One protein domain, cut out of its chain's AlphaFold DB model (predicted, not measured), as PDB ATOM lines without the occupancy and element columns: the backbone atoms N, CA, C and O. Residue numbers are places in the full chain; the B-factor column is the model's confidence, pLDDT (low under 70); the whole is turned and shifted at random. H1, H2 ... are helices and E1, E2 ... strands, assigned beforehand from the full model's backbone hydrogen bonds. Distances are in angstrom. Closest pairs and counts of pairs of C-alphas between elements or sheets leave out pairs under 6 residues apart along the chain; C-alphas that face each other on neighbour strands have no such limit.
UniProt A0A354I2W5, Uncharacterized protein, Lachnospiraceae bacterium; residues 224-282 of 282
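AT A GLANCE: This is residues 224 to 282 of the 282 residues of an uncharacterized protein of Lachnospiraceae bacterium (UniProt A0A354I2W5). A strongly twisted antiparallel sheet of three strands, in the order E1, E2, E3, has one short helix, H1, packed on one face, mostly near E1. The 59 printed residues run E1, E2, H1, E3, a mixed class of helices and strands. The whole is compact, with a radius of gyration of the C-alphas of 11.2 A and spans of 28 by 27 by 18 A.

IN THESE COORDINATES: Find C-alpha 224 at (204.060, 258.325, 245.786); from there E1 runs 22.3 A to residue 231. E2, residues 237 to 244, covers 21.7 A; E3, residues 269 to 275, covers 17.8 A and ends at (208.165, 247.009, 259.842). H1 is residues 251 to 258, 10.5 A.

HOW THE PARTS SIT: Look at inner strand E2: hairpin partner E1 is antiparallel at 154 degrees, with N 226 and O 242 2.8 A apart, and E3 at 148 degrees, with N 241 and O 273 2.8 A apart, both within hydrogen-bond range. H1 is on the sheet at a height of 8.2 A; its closest C-alphas to E1 are Asp 251 and Ile 228, 6.8 A. In H1 every O i to N i+4 pair is within hydrogen-bond range.

THE WHOLE: The printed part has no cut and no long link; pLDDT is under 70 at residues 263, 266 and 280 to 282.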
ATOM      1  N   ASP A 224     203.762 258.116 244.373       87.81
ATOM      2  CA  ASP A 224     204.060 258.325 245.786       87.81
ATOM      3  C   ASP A 224     204.483 257.032 246.484       87.81
ATOM      4  O   ASP A 224     204.144 255.938 246.030       87.81
ATOM      5  N   LEU A 225     205.181 257.183 247.608       87.88
ATOM      6  CA  LEU A 225     205.515 256.108 248.540       87.88
ATOM      7  C   LEU A 225     205.012 256.524 249.924       87.88
ATOM      8  O   LEU A 225     205.441 257.540 250.468       87.88
ATOM      9  N   ARG A 226     204.060 255.767 250.473       89.81
ATOM     10  CA  ARG A 226     203.312 256.112 251.687       89.81
ATOM     11  C   ARG A 226     203.540 255.108 252.796       89.81
ATOM     12  O   ARG A 226     203.533 253.910 252.546       89.81
ATOM     13  N   VAL A 227     203.648 255.607 254.023       91.50
ATOM     14  CA  VAL A 227     203.660 254.783 255.234       91.50
ATOM     15  C   VAL A 227     202.281 254.788 255.864       91.50
ATOM     16  O   VAL A 227     201.700 255.843 256.107       91.50
ATOM     17  N   ILE A 228     201.766 253.599 256.155       91.00
ATOM     18  CA  ILE A 228     200.482 253.392 256.807       91.00
ATOM     19  C   ILE A 228     200.704 252.539 258.052       91.00
ATOM     20  O   ILE A 228     201.203 251.422 257.971       91.00
ATOM     21  N   ASN A 229     200.297 253.068 259.205       90.62
ATOM     22  CA  ASN A 229     200.304 252.318 260.459       90.62
ATOM     23  C   ASN A 229     199.059 251.428 260.544       90.62
ATOM     24  O   ASN A 229     197.926 251.902 260.365       90.62
ATOM     25  N   GLU A 230     199.289 250.153 260.830       85.94
ATOM     26  CA  GLU A 230     198.325 249.062 260.777       85.94
ATOM     27  C   GLU A 230     198.360 248.204 262.042       85.94
ATOM     28  O   GLU A 230     199.227 248.362 262.899       85.94
ATOM     29  N   LYS A 231     197.368 247.313 262.167       86.19
ATOM     30  CA  LYS A 231     197.251 246.331 263.247       86.19
ATOM     31  C   LYS A 231     197.013 244.950 262.667       86.19
ATOM     32  O   LYS A 231     196.258 244.822 261.697       86.19
ATOM     33  N   ASP A 232     197.648 243.942 263.249       81.88
ATOM     34  CA  ASP A 232     197.372 242.546 262.916       81.88
ATOM     35  C   ASP A 232     196.140 242.032 263.687       81.88
ATOM     36  O   ASP A 232     195.496 242.769 264.438       81.88
ATOM     37  N   GLU A 233     195.785 240.762 263.474       80.38
ATOM     38  CA  GLU A 233     194.649 240.115 264.150       80.38
ATOM     39  C   GLU A 233     194.837 240.010 265.674       80.38
ATOM     40  O   GLU A 233     193.858 239.923 266.416       80.38
ATOM     41  N   GLU A 234     196.083 240.045 266.145       82.25
ATOM     42  CA  GLU A 234     196.453 239.993 267.561       82.25
ATOM     43  C   GLU A 234     196.514 241.396 268.193       82.25
ATOM     44  O   GLU A 234     196.652 241.533 269.411       82.25
ATOM     45  N   GLY A 235     196.344 242.447 267.384       82.19
ATOM     46  CA  GLY A 235     196.387 243.844 267.798       82.19
ATOM     47  C   GLY A 235     197.794 244.440 267.857       82.19
ATOM     48  O   GLY A 235     197.928 245.572 268.330       82.19
ATOM     49  N   ASN A 236     198.818 243.727 267.380       83.38
ATOM     50  CA  ASN A 236     200.175 244.253 267.280       83.38
ATOM     51  C   ASN A 236     200.229 245.311 266.179       83.38
ATOM     52  O   ASN A 236     199.722 245.106 265.073       83.38
ATOM     53  N   GLU A 237     200.838 246.450 266.493       87.56
ATOM     54  CA  GLU A 237     200.953 247.570 265.568       87.56
ATOM     55  C   GLU A 237     202.235 247.484 264.731       87.56
ATOM     56  O   GLU A 237     203.306 247.164 265.247       87.56
ATOM     57  N   TYR A 238     202.119 247.797 263.441       87.44
ATOM     58  CA  TYR A 238     203.218 247.773 262.474       87.44
ATOM     59  C   TYR A 238     203.065 248.896 261.439       87.44
ATOM     60  O   TYR A 238     201.979 249.460 261.282       87.44
ATOM     61  N   SER A 239     204.145 249.232 260.736       90.19
ATOM     62  CA  SER A 239     204.143 250.224 259.653       90.19
ATOM     63  C   SER A 239     204.375 249.550 258.307       90.19
ATOM     64  O   SER A 239     205.413 248.926 258.103       90.19
ATOM     65  N   SER A 240     203.446 249.730 257.372       90.56
ATOM     66  CA  SER A 240     203.533 249.214 256.002       90.56
ATOM     67  C   SER A 240     203.787 250.332 255.003       90.56
ATOM     68  O   SER A 240     203.258 251.437 255.134       90.56
ATOM     69  N   PHE A 241     204.580 250.032 253.983       91.12
ATOM     70  CA  PHE A 241     204.987 250.950 252.933       91.12
ATOM     71  C   PHE A 241     204.284 250.578 251.633       91.12
ATOM     72  O   PHE A 241     204.404 249.450 251.152       91.12
ATOM     73  N   TYR A 242     203.583 251.546 251.053       90.94
ATOM     74  CA  TYR A 242     202.772 251.386 249.853       90.94
ATOM     75  C   TYR A 242     203.250 252.313 248.748       90.94
ATOM     76  O   TYR A 242     203.330 253.528 248.936       90.94
ATOM     77  N   LEU A 243     203.504 251.752 247.572       90.88
ATOM     78  CA  LEU A 243     203.584 252.518 246.340       90.88
ATOM     79  C   LEU A 243     202.178 252.899 245.887       90.88
ATOM     80  O   LEU A 243     201.275 252.068 245.910       90.88
ATOM     81  N   VAL A 244     201.993 254.150 245.466       91.44
ATOM     82  CA  VAL A 244     200.680 254.718 245.129       91.44
ATOM     83  C   VAL A 244     200.723 255.357 243.746       91.44
ATOM     84  O   VAL A 244     201.557 256.228 243.478       91.44
ATOM     85  N   ARG A 245     199.823 254.950 242.843       88.75
ATOM     86  CA  ARG A 245     199.803 255.472 241.464       88.75
ATOM     87  C   ARG A 245     199.289 256.902 241.333       88.75
ATOM     88  O   ARG A 245     199.691 257.587 240.397       88.75
ATOM     89  N   ASP A 246     198.442 257.375 242.242       86.75
ATOM     90  CA  ASP A 246     197.955 258.759 242.251       86.75
ATOM     91  C   ASP A 246     198.182 259.408 243.626       86.75
ATOM     92  O   ASP A 246     197.642 258.964 244.634       86.75
ATOM     93  N   LYS A 247     198.933 260.522 243.655       85.12
ATOM     94  CA  LYS A 247     199.195 261.332 244.864       85.12
ATOM     95  C   LYS A 247     197.925 261.860 245.536       85.12
ATOM     96  O   LYS A 247     197.991 262.342 246.665       85.12
ATOM     97  N   LYS A 248     196.791 261.856 244.831       88.69
ATOM     98  CA  LYS A 248     195.496 262.266 245.382       88.69
ATOM     99  C   LYS A 248     194.902 261.233 246.331       88.69
ATOM    100  O   LYS A 248     194.073 261.628 247.145       88.69
ATOM    101  N   ILE A 249     195.307 259.964 246.234       88.69
ATOM    102  CA  ILE A 249     194.843 258.920 247.145       88.69
ATOM    103  C   ILE A 249     195.391 259.237 248.537       88.69
ATOM    104  O   ILE A 249     196.598 259.332 248.761       88.69
ATOM    105  N   THR A 250     194.480 259.437 249.478       90.31
ATOM    106  CA  THR A 250     194.792 259.794 250.859       90.31
ATOM    107  C   THR A 250     195.068 258.559 251.708       90.31
ATOM    108  O   THR A 250     194.531 257.482 251.467       90.31
ATOM    109  N   ASP A 251     195.798 258.731 252.808       90.38
ATOM    110  CA  ASP A 251     196.082 257.648 253.759       90.38
ATOM    111  C   ASP A 251     194.799 256.985 254.307       90.38
ATOM    112  O   ASP A 251     194.780 255.798 254.629       90.38
ATOM    113  N   LYS A 252     193.691 257.740 254.396       89.44
ATOM    114  CA  LYS A 252     192.373 257.206 254.781       89.44
ATOM    115  C   LYS A 252     191.789 256.290 253.709       89.44
ATOM    116  O   LYS A 252     191.182 255.278 254.050       89.44
ATOM    117  N   GLU A 253     191.942 256.655 252.439       89.62
ATOM    118  CA  GLU A 253     191.498 255.837 251.310       89.62
ATOM    119  C   GLU A 253     192.334 254.568 251.210       89.62
ATOM    120  O   GLU A 253     191.749 253.492 251.131       89.62
ATOM    121  N   ILE A 254     193.658 254.669 251.364       89.69
ATOM    122  CA  ILE A 254     194.562 253.511 251.411       89.69
ATOM    123  C   ILE A 254     194.131 252.547 252.525       89.69
ATOM    124  O   ILE A 254     193.882 251.371 252.270       89.69
ATOM    125  N   LYS A 255     193.923 253.044 253.754       89.44
ATOM    126  CA  LYS A 255     193.427 252.217 254.873       89.44
ATOM    127  C   LYS A 255     192.094 251.538 254.557       89.44
ATOM    128  O   LYS A 255     191.911 250.373 254.900       89.44
ATOM    129  N   LYS A 256     191.169 252.246 253.903       87.50
ATOM    130  CA  LYS A 256     189.864 251.697 253.517       87.50
ATOM    131  C   LYS A 256     189.996 250.610 252.446       87.50
ATOM    132  O   LYS A 256     189.313 249.599 252.551       87.50
ATOM    133  N   MET A 257     190.861 250.810 251.451       87.00
ATOM    134  CA  MET A 257     191.161 249.823 250.408       87.00
ATOM    135  C   MET A 257     191.750 248.552 251.023       87.00
ATOM    136  O   MET A 257     191.263 247.457 250.770       87.00
ATOM    137  N   ILE A 258     192.729 248.701 251.914       84.06
ATOM    138  CA  ILE A 258     193.383 247.578 252.591       84.06
ATOM    139  C   ILE A 258     192.399 246.805 253.486       84.06
ATOM    140  O   ILE A 258     192.442 245.580 253.545       84.06
ATOM    141  N   GLN A 259     191.499 247.499 254.188       82.62
ATOM    142  CA  GLN A 259     190.482 246.880 255.050       82.62
ATOM    143  C   GLN A 259     189.286 246.298 254.278       82.62
ATOM    144  O   GLN A 259     188.406 245.694 254.891       82.62
ATOM    145  N   SER A 260     189.230 246.485 252.957       81.38
ATOM    146  CA  SER A 260     188.151 245.969 252.122       81.38
ATOM    147  C   SER A 260     188.164 244.441 252.081       81.38
ATOM    148  O   SER A 260     189.189 243.814 251.801       81.38
ATOM    149  N   GLU A 261     187.001 243.819 252.287       73.88
ATOM    150  CA  GLU A 261     186.845 242.367 252.137       73.88
ATOM    151  C   GLU A 261     187.004 241.895 250.682       73.88
ATOM    152  O   GLU A 261     187.310 240.721 250.451       73.88
ATOM    153  N   GLU A 262     186.815 242.806 249.724       75.62
ATOM    154  CA  GLU A 262     186.999 242.581 248.284       75.62
ATOM    155  C   GLU A 262     188.479 242.650 247.871       75.62
ATOM    156  O   GLU A 262     188.828 242.272 246.754       75.62
ATOM    157  N   GLY A 263     189.358 243.076 248.785       68.56
ATOM    158  CA  GLY A 263     190.754 243.360 248.487       68.56
ATOM    159  C   GLY A 263     190.971 244.746 247.887       68.56
ATOM    160  O   GLY A 263     190.060 245.577 247.857       68.56
ATOM    161  N   TYR A 264     192.193 244.988 247.416       70.81
ATOM    162  CA  TYR A 264     192.564 246.219 246.721       70.81
ATOM    163  C   TYR A 264     193.197 245.925 245.360       70.81
ATOM    164  O   TYR A 264     193.682 244.818 245.106       70.81
ATOM    165  N   ASP A 265     193.131 246.919 244.475       75.44
ATOM    166  CA  ASP A 265     193.715 246.847 243.143       75.44
ATOM    167  C   ASP A 265     195.219 247.140 243.222       75.44
ATOM    168  O   ASP A 265     195.625 248.238 243.617       75.44
ATOM    169  N   LEU A 266     196.041 246.158 242.839       67.38
ATOM    170  CA  LEU A 266     197.495 246.326 242.732       67.38
ATOM    171  C   LEU A 266     197.877 247.343 241.649       67.38
ATOM    172  O   LEU A 266     198.960 247.925 241.677       67.38
ATOM    173  N   GLU A 267     196.970 247.616 240.707       72.56
ATOM    174  CA  GLU A 267     197.149 248.702 239.755       72.56
ATOM    175  C   GLU A 267     196.969 250.084 240.400       72.56
ATOM    176  O   GLU A 267     197.360 251.068 239.787       72.56
ATOM    177  N   GLU A 268     196.443 250.216 241.619       83.12
ATOM    178  CA  GLU A 268     196.322 251.513 242.300       83.12
ATOM    179  C   GLU A 268     197.344 251.677 243.426       83.12
ATOM    180  O   GLU A 268     197.999 252.727 243.516       83.12
ATOM    181  N   ILE A 269     197.500 250.641 244.258       87.50
ATOM    182  CA  ILE A 269     198.450 250.608 245.370       87.50
ATOM    183  C   ILE A 269     199.146 249.246 245.469       87.50
ATOM    184  O   ILE A 269     198.500 248.209 245.363       87.50
ATOM    185  N   THR A 270     200.449 249.241 245.750       87.56
ATOM    186  CA  THR A 270     201.238 248.010 245.937       87.56
ATOM    187  C   THR A 270     202.008 248.092 247.250       87.56
ATOM    188  O   THR A 270     202.787 249.024 247.451       87.56
ATOM    189  N   GLU A 271     201.800 247.134 248.156       87.44
ATOM    190  CA  GLU A 271     202.635 246.995 249.354       87.44
ATOM    191  C   GLU A 271     204.034 246.520 248.958       87.44
ATOM    192  O   GLU A 271     204.172 245.529 248.244       87.44
ATOM    193  N   VAL A 272     205.069 247.213 249.433       85.62
ATOM    194  CA  VAL A 272     206.467 246.884 249.115       85.62
ATOM    195  C   VAL A 272     207.263 246.402 250.320       85.62
ATOM    196  O   VAL A 272     208.175 245.594 250.164       85.62
ATOM    197  N   TYR A 273     206.937 246.866 251.528       85.12
ATOM    198  CA  TYR A 273     207.632 246.448 252.745       85.12
ATOM    199  C   TYR A 273     206.824 246.751 254.013       85.12
ATOM    200  O   TYR A 273     205.991 247.653 254.001       85.12
ATOM    201  N   SER A 274     207.105 246.053 255.119       85.25
ATOM    202  CA  SER A 274     206.508 246.322 256.435       85.25
ATOM    203  C   SER A 274     207.497 246.126 257.595       85.25
ATOM    204  O   SER A 274     208.363 245.249 257.584       85.25
ATOM    205  N   LEU A 275     207.370 246.981 258.612       83.75
ATOM    206  CA  LEU A 275     208.165 247.009 259.842       83.75
ATOM    207  C   LEU A 275     207.302 246.562 261.022       83.75
ATOM    208  O   LEU A 275     206.248 247.147 261.227       83.75
ATOM    209  N   ASP A 276     207.776 245.633 261.865       79.62
ATOM    210  CA  ASP A 276     207.058 245.130 263.065       79.62
ATOM    211  C   ASP A 276     206.977 246.159 264.218       79.62
ATOM    212  O   ASP A 276     206.952 245.808 265.399       79.62
ATOM    213  N   TYR A 277     207.028 247.445 263.899       78.56
ATOM    214  CA  TYR A 277     206.875 248.538 264.840       78.56
ATOM    215  C   TYR A 277     206.310 249.756 264.123       78.56
ATOM    216  O   TYR A 277     206.444 249.912 262.909       78.56
ATOM    217  N   VAL A 278     205.687 250.623 264.910       79.56
ATOM    218  CA  VAL A 278     205.103 251.868 264.431       79.56
ATOM    219  C   VAL A 278     206.185 252.920 264.274       79.56
ATOM    220  O   VAL A 278     206.959 253.181 265.195       79.56
ATOM    221  N   LEU A 279     206.208 253.552 263.108       76.06
ATOM    222  CA  LEU A 279     206.885 254.818 262.904       76.06
ATOM    223  C   LEU A 279     205.990 255.943 263.424       76.06
ATOM    224  O   LEU A 279     204.933 256.244 262.861       76.06
ATOM    225  N   GLU A 280     206.418 256.527 264.534       62.06
ATOM    226  CA  GLU A 280     205.901 257.784 265.057       62.06
ATOM    227  C   GLU A 280     206.833 258.886 264.526       62.06
ATOM    228  O   GLU A 280     208.045 258.799 264.704       62.06
ATOM    229  N   ASP A 281     206.280 259.878 263.828       53.59
ATOM    230  CA  ASP A 281     206.982 261.067 263.312       53.59
ATOM    231  C   ASP A 281     207.884 260.900 262.064       53.59
ATOM    232  O   ASP A 281     209.054 261.289 262.062       53.59
ATOM    233  N   PHE A 282     207.292 260.439 260.952       51.19
ATOM    234  CA  PHE A 282     207.767 260.720 259.584       51.19
ATOM    235  C   PHE A 282     206.678 261.393 258.745       51.19
ATOM    236  O   PHE A 282     205.504 260.975 258.865       51.19
TER     237      PHE A 282